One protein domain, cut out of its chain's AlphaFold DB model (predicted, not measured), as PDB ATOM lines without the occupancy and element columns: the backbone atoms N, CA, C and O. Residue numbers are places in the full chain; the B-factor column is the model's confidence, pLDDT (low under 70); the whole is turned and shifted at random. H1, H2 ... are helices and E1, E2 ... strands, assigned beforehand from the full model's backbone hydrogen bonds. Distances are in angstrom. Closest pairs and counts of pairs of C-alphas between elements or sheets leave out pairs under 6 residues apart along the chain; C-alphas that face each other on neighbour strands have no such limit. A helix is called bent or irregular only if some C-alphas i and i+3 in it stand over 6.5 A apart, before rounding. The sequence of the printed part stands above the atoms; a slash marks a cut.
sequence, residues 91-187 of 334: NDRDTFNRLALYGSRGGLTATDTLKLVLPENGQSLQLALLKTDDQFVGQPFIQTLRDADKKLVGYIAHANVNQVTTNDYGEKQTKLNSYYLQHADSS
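This is residues 91 to 187 of the 334 residues of an uncharacterized protein of Conchiformibius steedae (UniProt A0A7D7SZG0). A long, bent and twisted ribbon of three antiparallel strands, E3, E4 and E5, arches over a small two-strand hairpin, E1 and E2. The short helix H1 stands beside the strands at one end of the ribbon, and the E4-E5 hairpin makes the longest axis. The printed part has 97 residues, in the order H1 E1 E2 E3 E4 E5, and its class is mostly strand. It is only just compact, close to loose, with a radius of gyration of the C-alphas of 14.8 A, and elongated, spanning 53 by 28 by 21 A.

H1 is residues 91 to 98, beginning at C-alpha 91 (106.761, 98.616, 109.218). E1 is residues 114 to 117 and E2 residues 126 to 129. E3, residues 141 to 146, is 16.3 A long. E4, residues 152 to 166, measures 37.9 A and bends by 64 degrees at residue 160. E5, residues 172 to 184, measures 35.9 A, bends by 51 degrees at residue 176 and ends at C-alpha 184 (109.446, 85.308, 112.747).

E3, E4 and E5 form a meander, each strand the antiparallel neighbour of the one before, in the order E3 - E4 - E5. N 143 and O 156 are 2.8 A apart in the hairpin E3 and E4, and N 161 and O 177 are 2.8 A apart in the hairpin E4 and E5, both within hydrogen-bond range. Residues 135 to 136 pair antiparallel with residues 161 to 162 of E4. E1 and E2 are an antiparallel hairpin, with N 115 and O 128 within hydrogen-bond range at 2.9 A. E2 and E4 are near each other, with 7 pairs of C-alphas within 10 A, while E1 is apart from E4. The closest C-alphas of E2 and E3 are those of Gln 126 and Ile 142, 6.5 A. H1 is on the sheet of E3, E4 and E5, at the sheet's level, with a height of 2.8 A over a local plane fitted to just 6 C-alphas; its closest C-alphas to E4 are Asp 92 and Leu 152, 5.2 A. In H1 every O i to N i+4 pair is within hydrogen-bond range.

The two C-alphas farthest apart, those of Asp 149 and Tyr 169, are 54.3 A apart. The printed part has no cut. The links H1 to E1 and E2 to E3 are long. Its mean pLDDT is 91.0, and no printed residue is under 70.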
ATOM      1  N   ASN A  91     106.857  99.773 108.327       76.12
ATOM      2  CA  ASN A  91     106.761  98.616 109.218       76.12
ATOM      3  C   ASN A  91     107.498  97.354 108.704       76.12
ATOM      4  O   ASN A  91     108.113  96.626 109.485       76.12
ATOM      5  N   ASP A  92     107.511  97.107 107.393       90.50
ATOM      6  CA  ASP A  92     108.207  95.948 106.817       90.50
ATOM      7  C   ASP A  92     109.726  96.096 106.950       90.50
ATOM      8  O   ASP A  92     110.427  95.115 107.194       90.50
ATOM      9  N   ARG A  93     110.241  97.328 106.858       91.31
ATOM     10  CA  ARG A  93     111.665  97.623 107.057       91.31
ATOM     11  C   ARG A  93     112.086  97.376 108.504       91.31
ATOM     12  O   ARG A  93     113.118  96.751 108.737       91.31
ATOM     13  N   ASP A  94     111.274  97.825 109.458       92.56
ATOM     14  CA  ASP A  94     111.527  97.616 110.884       92.56
ATOM     15  C   ASP A  94     111.491  96.130 111.244       92.56
ATOM     16  O   ASP A  94     112.382  95.639 111.939       92.56
ATOM     17  N   THR A  95     110.495  95.404 110.730       94.75
ATOM     18  CA  THR A  95     110.404  93.948 110.891       94.75
ATOM     19  C   THR A  95     111.616  93.258 110.284       94.75
ATOM     20  O   THR A  95     112.266  92.463 110.958       94.75
ATOM     21  N   PHE A  96     111.975  93.596 109.045       95.69
ATOM     22  CA  PHE A  96     113.135  93.028 108.362       95.69
ATOM     23  C   PHE A  96     114.432  93.206 109.158       95.69
ATOM     24  O   PHE A  96     115.201  92.256 109.274       95.69
ATOM     25  N   ASN A  97     114.647  94.373 109.772       94.81
ATOM     26  CA  ASN A  97     115.830  94.639 110.595       94.81
ATOM     27  C   ASN A  97     115.904  93.776 111.869       94.81
ATOM     28  O   ASN A  97     116.979  93.648 112.453       94.81
ATOM     29  N   ARG A  98     114.782  93.191 112.310       95.62
ATOM     30  CA  ARG A  98     114.726  92.232 113.425       95.62
ATOM     31  C   ARG A  98     114.844  90.779 112.967       95.62
ATOM     32  O   ARG A  98     115.008  89.899 113.809       95.62
ATOM     33  N   LEU A  99     114.748  90.501 111.666       95.62
ATOM     34  CA  LEU A  99     114.875  89.144 111.149       95.62
ATOM     35  C   LEU A  99     116.340  88.699 111.116       95.62
ATOM     36  O   LEU A  99     117.237  89.462 110.769       95.62
ATOM     37  N   ALA A 100     116.571  87.428 111.433       94.38
ATOM     38  CA  ALA A 100     117.881  86.798 111.396       94.38
ATOM     39  C   ALA A 100     117.793  85.403 110.768       94.38
ATOM     40  O   ALA A 100     116.700  84.862 110.583       94.38
ATOM     41  N   LEU A 101     118.946  84.827 110.428       93.81
ATOM     42  CA  LEU A 101     119.070  83.493 109.842       93.81
ATOM     43  C   LEU A 101     119.190  82.436 110.946       93.81
ATOM     44  O   LEU A 101     120.291  82.102 111.365       93.81
ATOM     45  N   TYR A 102     118.064  81.937 111.458       92.06
ATOM     46  CA  TYR A 102     118.046  80.840 112.433       92.06
ATOM     47  C   TYR A 102     117.846  79.498 111.735       92.06
ATOM     48  O   TYR A 102     117.002  79.384 110.849       92.06
ATOM     49  N   GLY A 103     118.624  78.490 112.135       86.00
ATOM     50  CA  GLY A 103     118.488  77.124 111.628       86.00
ATOM     51  C   GLY A 103     117.379  76.330 112.329       86.00
ATOM     52  O   GLY A 103     116.994  76.642 113.455       86.00
ATOM     53  N   SER A 104     116.931  75.242 111.703       79.94
ATOM     54  CA  SER A 104     115.968  74.256 112.235       79.94
ATOM     55  C   SER A 104     116.355  73.653 113.589       79.94
ATOM     56  O   SER A 104     115.487  73.292 114.379       79.94
ATOM     57  N   ARG A 105     117.655  73.572 113.887       79.81
ATOM     58  CA  ARG A 105     118.195  73.094 115.173       79.81
ATOM     59  C   ARG A 105     118.388  74.206 116.215       79.81
ATOM     60  O   ARG A 105     118.939  73.959 117.285       79.81
ATOM     61  N   GLY A 106     117.922  75.418 115.919       72.69
ATOM     62  CA  GLY A 106     118.103  76.604 116.748       72.69
ATOM     63  C   GLY A 106     119.464  77.280 116.558       72.69
ATOM     64  O   GLY A 106     120.396  76.726 115.978       72.69
ATOM     65  N   GLY A 107     119.567  78.511 117.063       80.62
ATOM     66  CA  GLY A 107     120.787  79.319 116.995       80.62
ATOM     67  C   GLY A 107     120.997  80.045 115.661       80.62
ATOM     68  O   GLY A 107     120.492  79.643 114.609       80.62
ATOM     69  N   LEU A 108     121.730  81.160 115.727       80.12
ATOM     70  CA  LEU A 108     122.127  81.917 114.541       80.12
ATOM     71  C   LEU A 108     122.981  81.018 113.643       80.12
ATOM     72  O   LEU A 108     123.969  80.437 114.084       80.12
ATOM     73  N   THR A 109     122.572  80.902 112.388       75.31
ATOM     74  CA  THR A 109     123.147  80.020 111.377       75.31
ATOM     75  C   THR A 109     123.455  80.831 110.118       75.31
ATOM     76  O   THR A 109     122.784  81.810 109.814       75.31
ATOM     77  N   ALA A 110     124.480  80.420 109.367       71.94
ATOM     78  CA  ALA A 110     124.802  80.949 108.036       71.94
ATOM     79  C   ALA A 110     125.164  82.446 107.949       71.94
ATOM     80  O   ALA A 110     125.167  82.988 106.848       71.94
ATOM     81  N   THR A 111     125.494  83.117 109.056       78.44
ATOM     82  CA  THR A 111     125.788  84.565 109.077       78.44
ATOM     83  C   THR A 111     127.040  84.968 108.289       78.44
ATOM     84  O   THR A 111     127.228  86.146 108.005       78.44
ATOM     85  N   ASP A 112     127.887  84.005 107.927       85.19
ATOM     86  CA  ASP A 112     129.112  84.172 107.138       85.19
ATOM     87  C   ASP A 112     128.973  83.719 105.670       85.19
ATOM     88  O   ASP A 112     129.891  83.923 104.871       85.19
ATOM     89  N   THR A 113     127.839  83.103 105.317       90.69
ATOM     90  CA  THR A 113     127.587  82.490 104.003       90.69
ATOM     91  C   THR A 113     126.386  83.121 103.301       90.69
ATOM     92  O   THR A 113     126.452  83.446 102.116       90.69
ATOM     93  N   LEU A 114     125.289  83.329 104.030       95.00
ATOM     94  CA  LEU A 114     124.020  83.826 103.513       95.00
ATOM     95  C   LEU A 114     123.652  85.166 104.148       95.00
ATOM     96  O   LEU A 114     123.996  85.468 105.288       95.00
ATOM     97  N   LYS A 115     122.864  85.948 103.413       94.56
ATOM     98  CA  LYS A 115     122.142  87.107 103.939       94.56
ATOM     99  C   LYS A 115     120.705  87.122 103.441       94.56
ATOM    100  O   LYS A 115     120.418  86.689 102.323       94.56
ATOM    101  N   LEU A 116     119.827  87.675 104.269       95.44
ATOM    102  CA  LEU A 116     118.467  88.016 103.880       95.44
ATOM    103  C   LEU A 116     118.475  89.374 103.170       95.44
ATOM    104  O   LEU A 116     119.168  90.302 103.588       95.44
ATOM    105  N   VAL A 117     117.696  89.497 102.103       95.31
ATOM    106  CA  VAL A 117     117.524  90.745 101.353       95.31
ATOM    107  C   VAL A 117     116.037  91.060 101.272       95.31
ATOM    108  O   VAL A 117     115.243  90.194 100.912       95.31
ATOM    109  N   LEU A 118     115.671  92.300 101.591       93.75
ATOM    110  CA  LEU A 118     114.361  92.870 101.286       93.75
ATOM    111  C   LEU A 118     114.518  93.763 100.047       93.75
ATOM    112  O   LEU A 118     115.124  94.832 100.161       93.75
ATOM    113  N   PRO A 119     114.045  93.329  98.864       88.69
ATOM    114  CA  PRO A 119     114.085  94.145  97.655       88.69
ATOM    115  C   PRO A 119     113.205  95.392  97.793       88.69
ATOM    116  O   PRO A 119     112.281  95.419  98.603       88.69
ATOM    117  N   GLU A 120     113.438  96.405  96.956       81.56
ATOM    118  CA  GLU A 120     112.693  97.678  96.998       81.56
ATOM    119  C   GLU A 120     111.186  97.518  96.774       81.56
ATOM    120  O   GLU A 120     110.396  98.302  97.292       81.56
ATOM    121  N   ASN A 121     110.769  96.476  96.041       76.94
ATOM    122  CA  ASN A 121     109.353  96.157  95.867       76.94
ATOM    123  C   ASN A 121     108.668  95.737  97.178       76.94
ATOM    124  O   ASN A 121     107.442  95.659  97.218       76.94
ATOM    125  N   GLY A 122     109.446  95.436  98.221       73.12
ATOM    126  CA  GLY A 122     108.989  95.132  99.565       73.12
ATOM    127  C   GLY A 122     108.153  93.865  99.688       73.12
ATOM    128  O   GLY A 122     107.699  93.592 100.787       73.12
ATOM    129  N   GLN A 123     107.920  93.097  98.615       79.44
ATOM    130  CA  GLN A 123     106.918  92.022  98.594       79.44
ATOM    131  C   GLN A 123     107.469  90.674  99.052       79.44
ATOM    132  O   GLN A 123     106.828  90.007  99.871       79.44
ATOM    133  N   SER A 124     108.659  90.302  98.581       89.75
ATOM    134  CA  SER A 124     109.241  88.985  98.840       89.75
ATOM    135  C   SER A 124     110.700  89.104  99.242       89.75
ATOM    136  O   SER A 124     111.512  89.667  98.509       89.75
ATOM    137  N   LEU A 125     111.026  88.541 100.400       95.69
ATOM    138  CA  LEU A 125     112.390  88.348 100.861       95.69
ATOM    139  C   LEU A 125     113.162  87.436  99.904       95.69
ATOM    140  O   LEU A 125     112.589  86.563  99.252       95.69
ATOM    141  N   GLN A 126     114.476  87.631  99.854       95.62
ATOM    142  CA  GLN A 126     115.405  86.834  99.059       95.62
ATOM    143  C   GLN A 126     116.583  86.362  99.911       95.62
ATOM    144  O   GLN A 126     116.963  87.016 100.885       95.62
ATOM    145  N   LEU A 127     117.186  85.245  99.502       95.31
ATOM    146  CA  LEU A 127     118.492  84.813  99.989       95.31
ATOM    147  C   LEU A 127     119.571  85.226  98.992       95.31
ATOM    148  O   LEU A 127     119.427  85.016  97.789       95.31
ATOM    149  N   ALA A 128     120.672  85.767  99.502       95.38
ATOM    150  CA  ALA A 128     121.863  86.058  98.717       95.38
ATOM    151  C   ALA A 128     123.106  85.494  99.405       95.38
ATOM    152  O   ALA A 128     123.156  85.396 100.632       95.38
ATOM    153  N   LEU A 129     124.116  85.156  98.608       95.94
ATOM    154  CA  LEU A 129     125.423  84.742  99.107       95.94
ATOM    155  C   LEU A 129     126.240  85.965  99.529       95.94
ATOM    156  O   LEU A 129     126.127  87.046  98.941       95.94
ATOM    157  N   LEU A 130     127.050  85.795 100.569       93.75
ATOM    158  CA  LEU A 130     127.984  86.818 101.037       93.75
ATOM    159  C   LEU A 130     129.304  86.788 100.262       93.75
ATOM    160  O   LEU A 130     129.872  87.846  99.997       93.75
ATOM    161  N   LYS A 131     129.770  85.596  99.876       92.06
ATOM    162  CA  LYS A 131     131.007  85.396  99.115       92.06
ATOM    163  C   LYS A 131     130.682  85.084  97.659       92.06
ATOM    164  O   LYS A 131     129.775  84.311  97.378       92.06
ATOM    165  N   THR A 132     131.446  85.667  96.740       88.75
ATOM    166  CA  THR A 132     131.274  85.478  95.287       88.75
ATOM    167  C   THR A 132     131.680  84.093  94.800       88.75
ATOM    168  O   THR A 132     131.220  83.664  93.747       88.75
ATOM    169  N   ASP A 133     132.558  83.421  95.545       91.88
ATOM    170  CA  ASP A 133     133.071  82.095  95.200       91.88
ATOM    171  C   ASP A 133     132.116  80.977  95.641       91.88
ATOM    172  O   ASP A 133     132.157  79.885  95.077       91.88
ATOM    173  N   ASP A 134     131.245  81.249  96.619       94.25
ATOM    174  CA  ASP A 134     130.197  80.318  97.026       94.25
ATOM    175  C   ASP A 134     129.141  80.214  95.919       94.25
ATOM    176  O   ASP A 134     128.904  81.156  95.158       94.25
ATOM    177  N   GLN A 135     128.471  79.067  95.830       94.19
ATOM    178  CA  GLN A 135     127.431  78.847  94.823       94.19
ATOM    179  C   GLN A 135     126.219  78.151  95.424       94.19
ATOM    180  O   GLN A 135     126.354  77.183  96.171       94.19
ATOM    181  N   PHE A 136     125.019  78.604  95.054       94.50
ATOM    182  CA  PHE A 136     123.814  77.828  95.317       94.50
ATOM    183  C   PHE A 136     123.840  76.542  94.489       94.50
ATOM    184  O   PHE A 136     124.126  76.561  93.291       94.50
ATOM    185  N   VAL A 137     123.515  75.425  95.129       91.75
ATOM    186  CA  VAL A 137     123.299  74.138  94.469       91.75
ATOM    187  C   VAL A 137     121.795  73.952  94.298       91.75
ATOM    188  O   VAL A 137     121.069  73.711  95.262       91.75
ATOM    189  N   GLY A 138     121.325  74.089  93.061       89.62
ATOM    190  CA  GLY A 138     119.895  74.180  92.767       89.62
ATOM    191  C   GLY A 138     119.323  75.568  93.073       89.62
ATOM    192  O   GLY A 138     120.057  76.528  93.298       89.62
ATOM    193  N   GLN A 139     117.995  75.680  93.038       90.50
ATOM    194  CA  GLN A 139     117.308  76.937  93.329       90.50
ATOM    195  C   GLN A 139     117.058  77.059  94.838       90.50
ATOM    196  O   GLN A 139     116.427  76.162  95.404       90.50
ATOM    197  N   PRO A 140     117.528  78.130  95.504       93.56
ATOM    198  CA  PRO A 140     117.149  78.383  96.884       93.56
ATOM    199  C   PRO A 140     115.653  78.698  96.955       93.56
ATOM    200  O   PRO A 140     115.091  79.363  96.083       93.56
ATOM    201  N   PHE A 141     115.016  78.251  98.027       94.94
ATOM    202  CA  PHE A 141     113.625  78.548  98.319       94.94
ATOM    203  C   PHE A 141     113.534  79.548  99.462       94.94
ATOM    204  O   PHE A 141     114.240  79.430 100.465       94.94
ATOM    205  N   ILE A 142     112.601  80.483  99.340       96.38
ATOM    206  CA  ILE A 142     112.190  81.352 100.431       96.38
ATOM    207  C   ILE A 142     110.716  81.708 100.272       96.38
ATOM    208  O   ILE A 142     110.271  82.135  99.208       96.38
ATOM    209  N   GLN A 143     109.968  81.562 101.358       97.19
ATOM    210  CA  GLN A 143     108.605  82.049 101.483       97.19
ATOM    211  C   GLN A 143     108.584  83.180 102.498       97.19
ATOM    212  O   GLN A 143     108.966  83.014 103.655       97.19
ATOM    213  N   THR A 144     108.096  84.334 102.058       97.25
ATOM    214  CA  THR A 144     107.827  85.464 102.948       97.25
ATOM    215  C   THR A 144     106.500  85.235 103.655       97.25
ATOM    216  O   THR A 144     105.474  85.055 103.001       97.25
ATOM    217  N   LEU A 145     106.520  85.249 104.984       97.06
ATOM    218  CA  LEU A 145     105.325  85.111 105.805       97.06
ATOM    219  C   LEU A 145     104.762  86.498 106.095       97.06
ATOM    220  O   LEU A 145     105.472  87.376 106.595       97.06
ATOM    221  N   ARG A 146     103.486  86.685 105.764       94.81
ATOM    222  CA  ARG A 146     102.762  87.940 105.954       94.81
ATOM    223  C   ARG A 146     101.473  87.702 106.713       94.81
ATOM    224  O   ARG A 146     100.834  86.670 106.523       94.81
ATOM    225  N   ASP A 147     101.100  88.670 107.536       92.94
ATOM    226  CA  ASP A 147      99.836  88.632 108.261       92.94
ATOM    227  C   ASP A 147      98.632  88.935 107.346       92.94
ATOM    228  O   ASP A 147      98.762  89.189 106.140       92.94
ATOM    229  N   ALA A 148      97.433  88.920 107.932       87.69
ATOM    230  CA  ALA A 148      96.188  89.239 107.234       87.69
ATOM    231  C   ALA A 148      96.170  90.648 106.597       87.69
ATOM    232  O   ALA A 148      95.519  90.837 105.569       87.69
ATOM    233  N   ASP A 149      96.922  91.609 107.147       89.69
ATOM    234  CA  ASP A 149      97.072  92.974 106.616       89.69
ATOM    235  C   ASP A 149      98.216  93.077 105.584       89.69
ATOM    236  O   ASP A 149      98.579  94.177 105.159       89.69
ATOM    237  N   LYS A 150      98.793  91.940 105.168       90.81
ATOM    238  CA  LYS A 150      99.945  91.827 104.260       90.81
ATOM    239  C   LYS A 150     101.241  92.433 104.804       90.81
ATOM    240  O   LYS A 150     102.167  92.650 104.020       90.81
ATOM    241  N   LYS A 151     101.360  92.652 106.113       92.44
ATOM    242  CA  LYS A 151     102.610  93.107 106.741       92.44
ATOM    243  C   LYS A 151     103.582  91.952 106.889       92.44
ATOM    244  O   LYS A 151     103.161  90.814 107.100       92.44
ATOM    245  N   LEU A 152     104.874  92.238 106.766       95.69
ATOM    246  CA  LEU A 152     105.922  91.249 106.984       95.69
ATOM    247  C   LEU A 152     105.879  90.736 108.430       95.69
ATOM    248  O   LEU A 152     105.822  91.522 109.373       95.69
ATOM    249  N   VAL A 153     105.952  89.415 108.588       96.75
ATOM    250  CA  VAL A 153     106.018  88.727 109.888       96.75
ATOM    251  C   VAL A 153     107.317  87.940 110.024       96.75
ATOM    252  O   VAL A 153     107.942  87.925 111.082       96.75
ATOM    253  N   GLY A 154     107.740  87.273 108.952       97.56
ATOM    254  CA  GLY A 154     108.870  86.357 108.996       97.56
ATOM    255  C   GLY A 154     109.105  85.652 107.673       97.56
ATOM    256  O   GLY A 154     108.668  86.115 106.617       97.56
ATOM    257  N   TYR A 155     109.790  84.517 107.731       97.94
ATOM    258  CA  TYR A 155     110.035  83.666 106.577       97.94
ATOM    259  C   TYR A 155     110.289  82.210 106.981       97.94
ATOM    260  O   TYR A 155     110.714  81.916 108.101       97.94
ATOM    261  N   ILE A 156     110.094  81.320 106.011       98.00
ATOM    262  CA  ILE A 156     110.783  80.030 105.953       98.00
ATOM    263  C   ILE A 156     111.629  79.980 104.687       98.00
ATOM    264  O   ILE A 156     111.280  80.588 103.674       98.00
ATOM    265  N   ALA A 157     112.755  79.282 104.729       96.88
ATOM    266  CA  ALA A 157     113.639  79.143 103.588       96.88
ATOM    267  C   ALA A 157     114.436  77.842 103.651       96.88
ATOM    268  O   ALA A 157     114.680  77.292 104.724       96.88
ATOM    269  N   HIS A 158     114.893  77.379 102.492       94.00
ATOM    270  CA  HIS A 158     115.949  76.384 102.433       94.00
ATOM    271  C   HIS A 158     116.918  76.687 101.290       94.00
ATOM    272  O   HIS A 158     116.529  77.194 100.237       94.00
ATOM    273  N   ALA A 159     118.193  76.369 101.488       94.12
ATOM    274  CA  ALA A 159     119.219  76.545 100.471       94.12
ATOM    275  C   ALA A 159     120.329  75.513 100.638       94.12
ATOM    276  O   ALA A 159     120.781  75.251 101.750       94.12
ATOM    277  N   ASN A 160     120.808  74.977  99.520       92.69
ATOM    278  CA  ASN A 160     122.056  74.227  99.465       92.69
ATOM    279  C   ASN A 160     123.135  75.160  98.917       92.69
ATOM    280  O   ASN A 160     122.931  75.787  97.877       92.69
ATOM    281  N   VAL A 161     124.262  75.271  99.609       93.31
ATOM    282  CA  VAL A 161     125.378  76.134  99.221       93.31
ATOM    283  C   VAL A 161     126.648  75.310  99.186       93.31
ATOM    284  O   VAL A 161     127.018  74.678 100.175       93.31
ATOM    285  N   ASN A 162     127.328  75.342  98.050       93.00
ATOM    286  CA  ASN A 162     128.691  74.873  97.948       93.00
ATOM    287  C   ASN A 162     129.617  75.989  98.441       93.00
ATOM    288  O   ASN A 162     129.874  76.948  97.712       93.00
ATOM    289  N   GLN A 163     130.043  75.894  99.699       92.06
ATOM    290  CA  GLN A 163     130.904  76.881 100.336       92.06
ATOM    291  C   GLN A 163     132.358  76.621  99.949       92.06
ATOM    292  O   GLN A 163     132.855  75.505 100.127       92.06
ATOM    293  N   VAL A 164     133.044  77.646  99.451       91.50
ATOM    294  CA  VAL A 164     134.463  77.572  99.106       91.50
ATOM    295  C   VAL A 164     135.297  78.038 100.296       91.50
ATOM    296  O   VAL A 164     135.176  79.167 100.774       91.50
ATOM    297  N   THR A 165     136.178  77.162 100.771       88.56
ATOM    298  CA  THR A 165     137.151  77.450 101.829       88.56
ATOM    299  C   THR A 165     138.562  77.220 101.317       88.56
ATOM    300  O   THR A 165     138.791  76.317 100.517       88.56
ATOM    301  N   THR A 166     139.520  77.997 101.802       89.12
ATOM    302  CA  THR A 166     140.938  77.805 101.487       89.12
ATOM    303  C   THR A 166     141.603  77.082 102.652       89.12
ATOM    304  O   THR A 166     141.436  77.512 103.793       89.12
ATOM    305  N   ASN A 167     142.315  75.983 102.389       88.25
ATOM    306  CA  ASN A 167     143.095  75.297 103.424       88.25
ATOM    307  C   ASN A 167     144.405  76.050 103.737       88.25
ATOM    308  O   ASN A 167     144.757  77.018 103.061       88.25
ATOM    309  N   ASP A 168     145.158  75.583 104.735       90.69
ATOM    310  CA  ASP A 168     146.418  76.214 105.168       90.69
ATOM    311  C   ASP A 168     147.504  76.263 104.070       90.69
ATOM    312  O   ASP A 168     148.460  77.029 104.170       90.69
ATOM    313  N   TYR A 169     147.347  75.477 102.998       90.88
ATOM    314  CA  TYR A 169     148.250  75.428 101.844       90.88
ATOM    315  C   TYR A 169     147.796  76.313 100.672       90.88
ATOM    316  O   TYR A 169     148.451  76.336  99.630       90.88
ATOM    317  N   GLY A 170     146.692  77.052 100.817       87.75
ATOM    318  CA  GLY A 170     146.158  77.907  99.754       87.75
ATOM    319  C   GLY A 170     145.266  77.180  98.740       87.75
ATOM    320  O   GLY A 170     144.840  77.791  97.759       87.75
ATOM    321  N   GLU A 171     144.953  75.901  98.952       90.06
ATOM    322  CA  GLU A 171     144.106  75.129  98.045       90.06
ATOM    323  C   GLU A 171     142.625  75.376  98.338       90.06
ATOM    324  O   GLU A 171     142.183  75.364  99.492       90.06
ATOM    325  N   LYS A 172     141.838  75.562  97.273       90.25
ATOM    326  CA  LYS A 172     140.384  75.691  97.383       90.25
ATOM    327  C   LYS A 172     139.756  74.323  97.631       90.25
ATOM    328  O   LYS A 172     139.953  73.384  96.865       90.25
ATOM    329  N   GLN A 173     138.944  74.252  98.671       90.88
ATOM    330  CA  GLN A 173     138.092  73.124  99.006       90.88
ATOM    331  C   GLN A 173     136.641  73.574  98.992       90.88
ATOM    332  O   GLN A 173     136.329  74.735  99.253       90.88
ATOM    333  N   THR A 174     135.751  72.642  98.682       89.12
ATOM    334  CA  THR A 174     134.320  72.904  98.636       89.12
ATOM    335  C   THR A 174     133.604  72.044  99.656       89.12
ATOM    336  O   THR A 174     133.797  70.827  99.686       89.12
ATOM    337  N   LYS A 175     132.750  72.664 100.463       89.69
ATOM    338  CA  LYS A 175     131.881  71.976 101.408       89.69
ATOM    339  C   LYS A 175     130.432  72.288 101.073       89.69
ATOM    340  O   LYS A 175     130.017  73.443 101.108       89.69
ATOM    341  N   LEU A 176     129.651  71.247 100.805       88.94
ATOM    342  CA  LEU A 176     128.211  71.396 100.678       88.94
ATOM    343  C   LEU A 176     127.595  71.592 102.066       88.94
ATOM    344  O   LEU A 176     127.665  70.707 102.918       88.94
ATOM    345  N   ASN A 177     126.965  72.741 102.270       89.50
ATOM    346  CA  ASN A 177     126.139  73.026 103.432       89.50
ATOM    347  C   ASN A 177     124.683  73.132 102.976       89.50
ATOM    348  O   ASN A 177     124.398  73.780 101.971       89.50
ATOM    349  N   SER A 178     123.756  72.553 103.733       90.25
ATOM    350  CA  SER A 178     122.333  72.846 103.546       90.25
ATOM    351  C   SER A 178     121.788  73.577 104.749       90.25
ATOM    352  O   SER A 178     122.078  73.223 105.894       90.25
ATOM    353  N   TYR A 179     120.962  74.564 104.457       92.88
ATOM    354  CA  TYR A 179     120.349  75.458 105.413       92.88
ATOM    355  C   TYR A 179     118.842  75.288 105.329       92.88
ATOM    356  O   TYR A 179     118.274  75.421 104.248       92.88
ATOM    357  N   TYR A 180     118.219  75.009 106.468       94.62
ATOM    358  CA  TYR A 180     116.776  75.017 106.672       94.62
ATOM    359  C   TYR A 180     116.511  76.112 107.692       94.62
ATOM    360  O   TYR A 180     116.899  75.992 108.854       94.62
ATOM    361  N   LEU A 181     115.981  77.231 107.211       96.69
ATOM    362  CA  LEU A 181     115.958  78.496 107.926       96.69
ATOM    363  C   LEU A 181     114.523  78.913 108.216       96.69
ATOM    364  O   LEU A 181     113.660  78.851 107.340       96.69
ATOM    365  N   GLN A 182     114.277  79.362 109.436       96.94
ATOM    366  CA  GLN A 182     112.976  79.867 109.851       96.94
ATOM    367  C   GLN A 182     113.179  80.994 110.846       96.94
ATOM    368  O   GLN A 182     113.986  80.880 111.765       96.94
ATOM    369  N   HIS A 183     112.443  82.085 110.668       97.44
ATOM    370  CA  HIS A 183     112.359  83.108 111.695       97.44
ATOM    371  C   HIS A 183     111.090  83.937 111.539       97.44
ATOM    372  O   HIS A 183     110.693  84.284 110.427       97.44
ATOM    373  N   ALA A 184     110.501  84.313 112.667       97.44
ATOM    374  CA  ALA A 184     109.446  85.308 112.747       97.44
ATOM    375  C   ALA A 184     109.809  86.346 113.804       97.44
ATOM    376  O   ALA A 184     110.457  86.036 114.804       97.44
ATOM    377  N   ASP A 185     109.395  87.584 113.569       96.75
ATOM    378  CA  ASP A 185     109.601  88.682 114.499       96.75
ATOM    379  C   ASP A 185     108.838  88.432 115.806       96.75
ATOM    380  O   ASP A 185     107.607  88.454 115.853       96.75
ATOM    381  N   SER A 186     109.584  88.201 116.885       95.56
ATOM    382  CA  SER A 186     109.033  87.862 118.197       95.56
ATOM    383  C   SER A 186     108.174  88.971 118.805       95.56
ATOM    384  O   SER A 186     107.294  88.670 119.609       95.56
ATOM    385  N   SER A 187     108.357  90.231 118.389       95.69
ATOM    386  CA  SER A 187     107.473  91.332 118.805       95.69
ATOM    387  C   SER A 187     106.051  91.201 118.247       95.69
ATOM    388  O   SER A 187     105.125  91.822 118.763       95.69
TER     389      SER A 187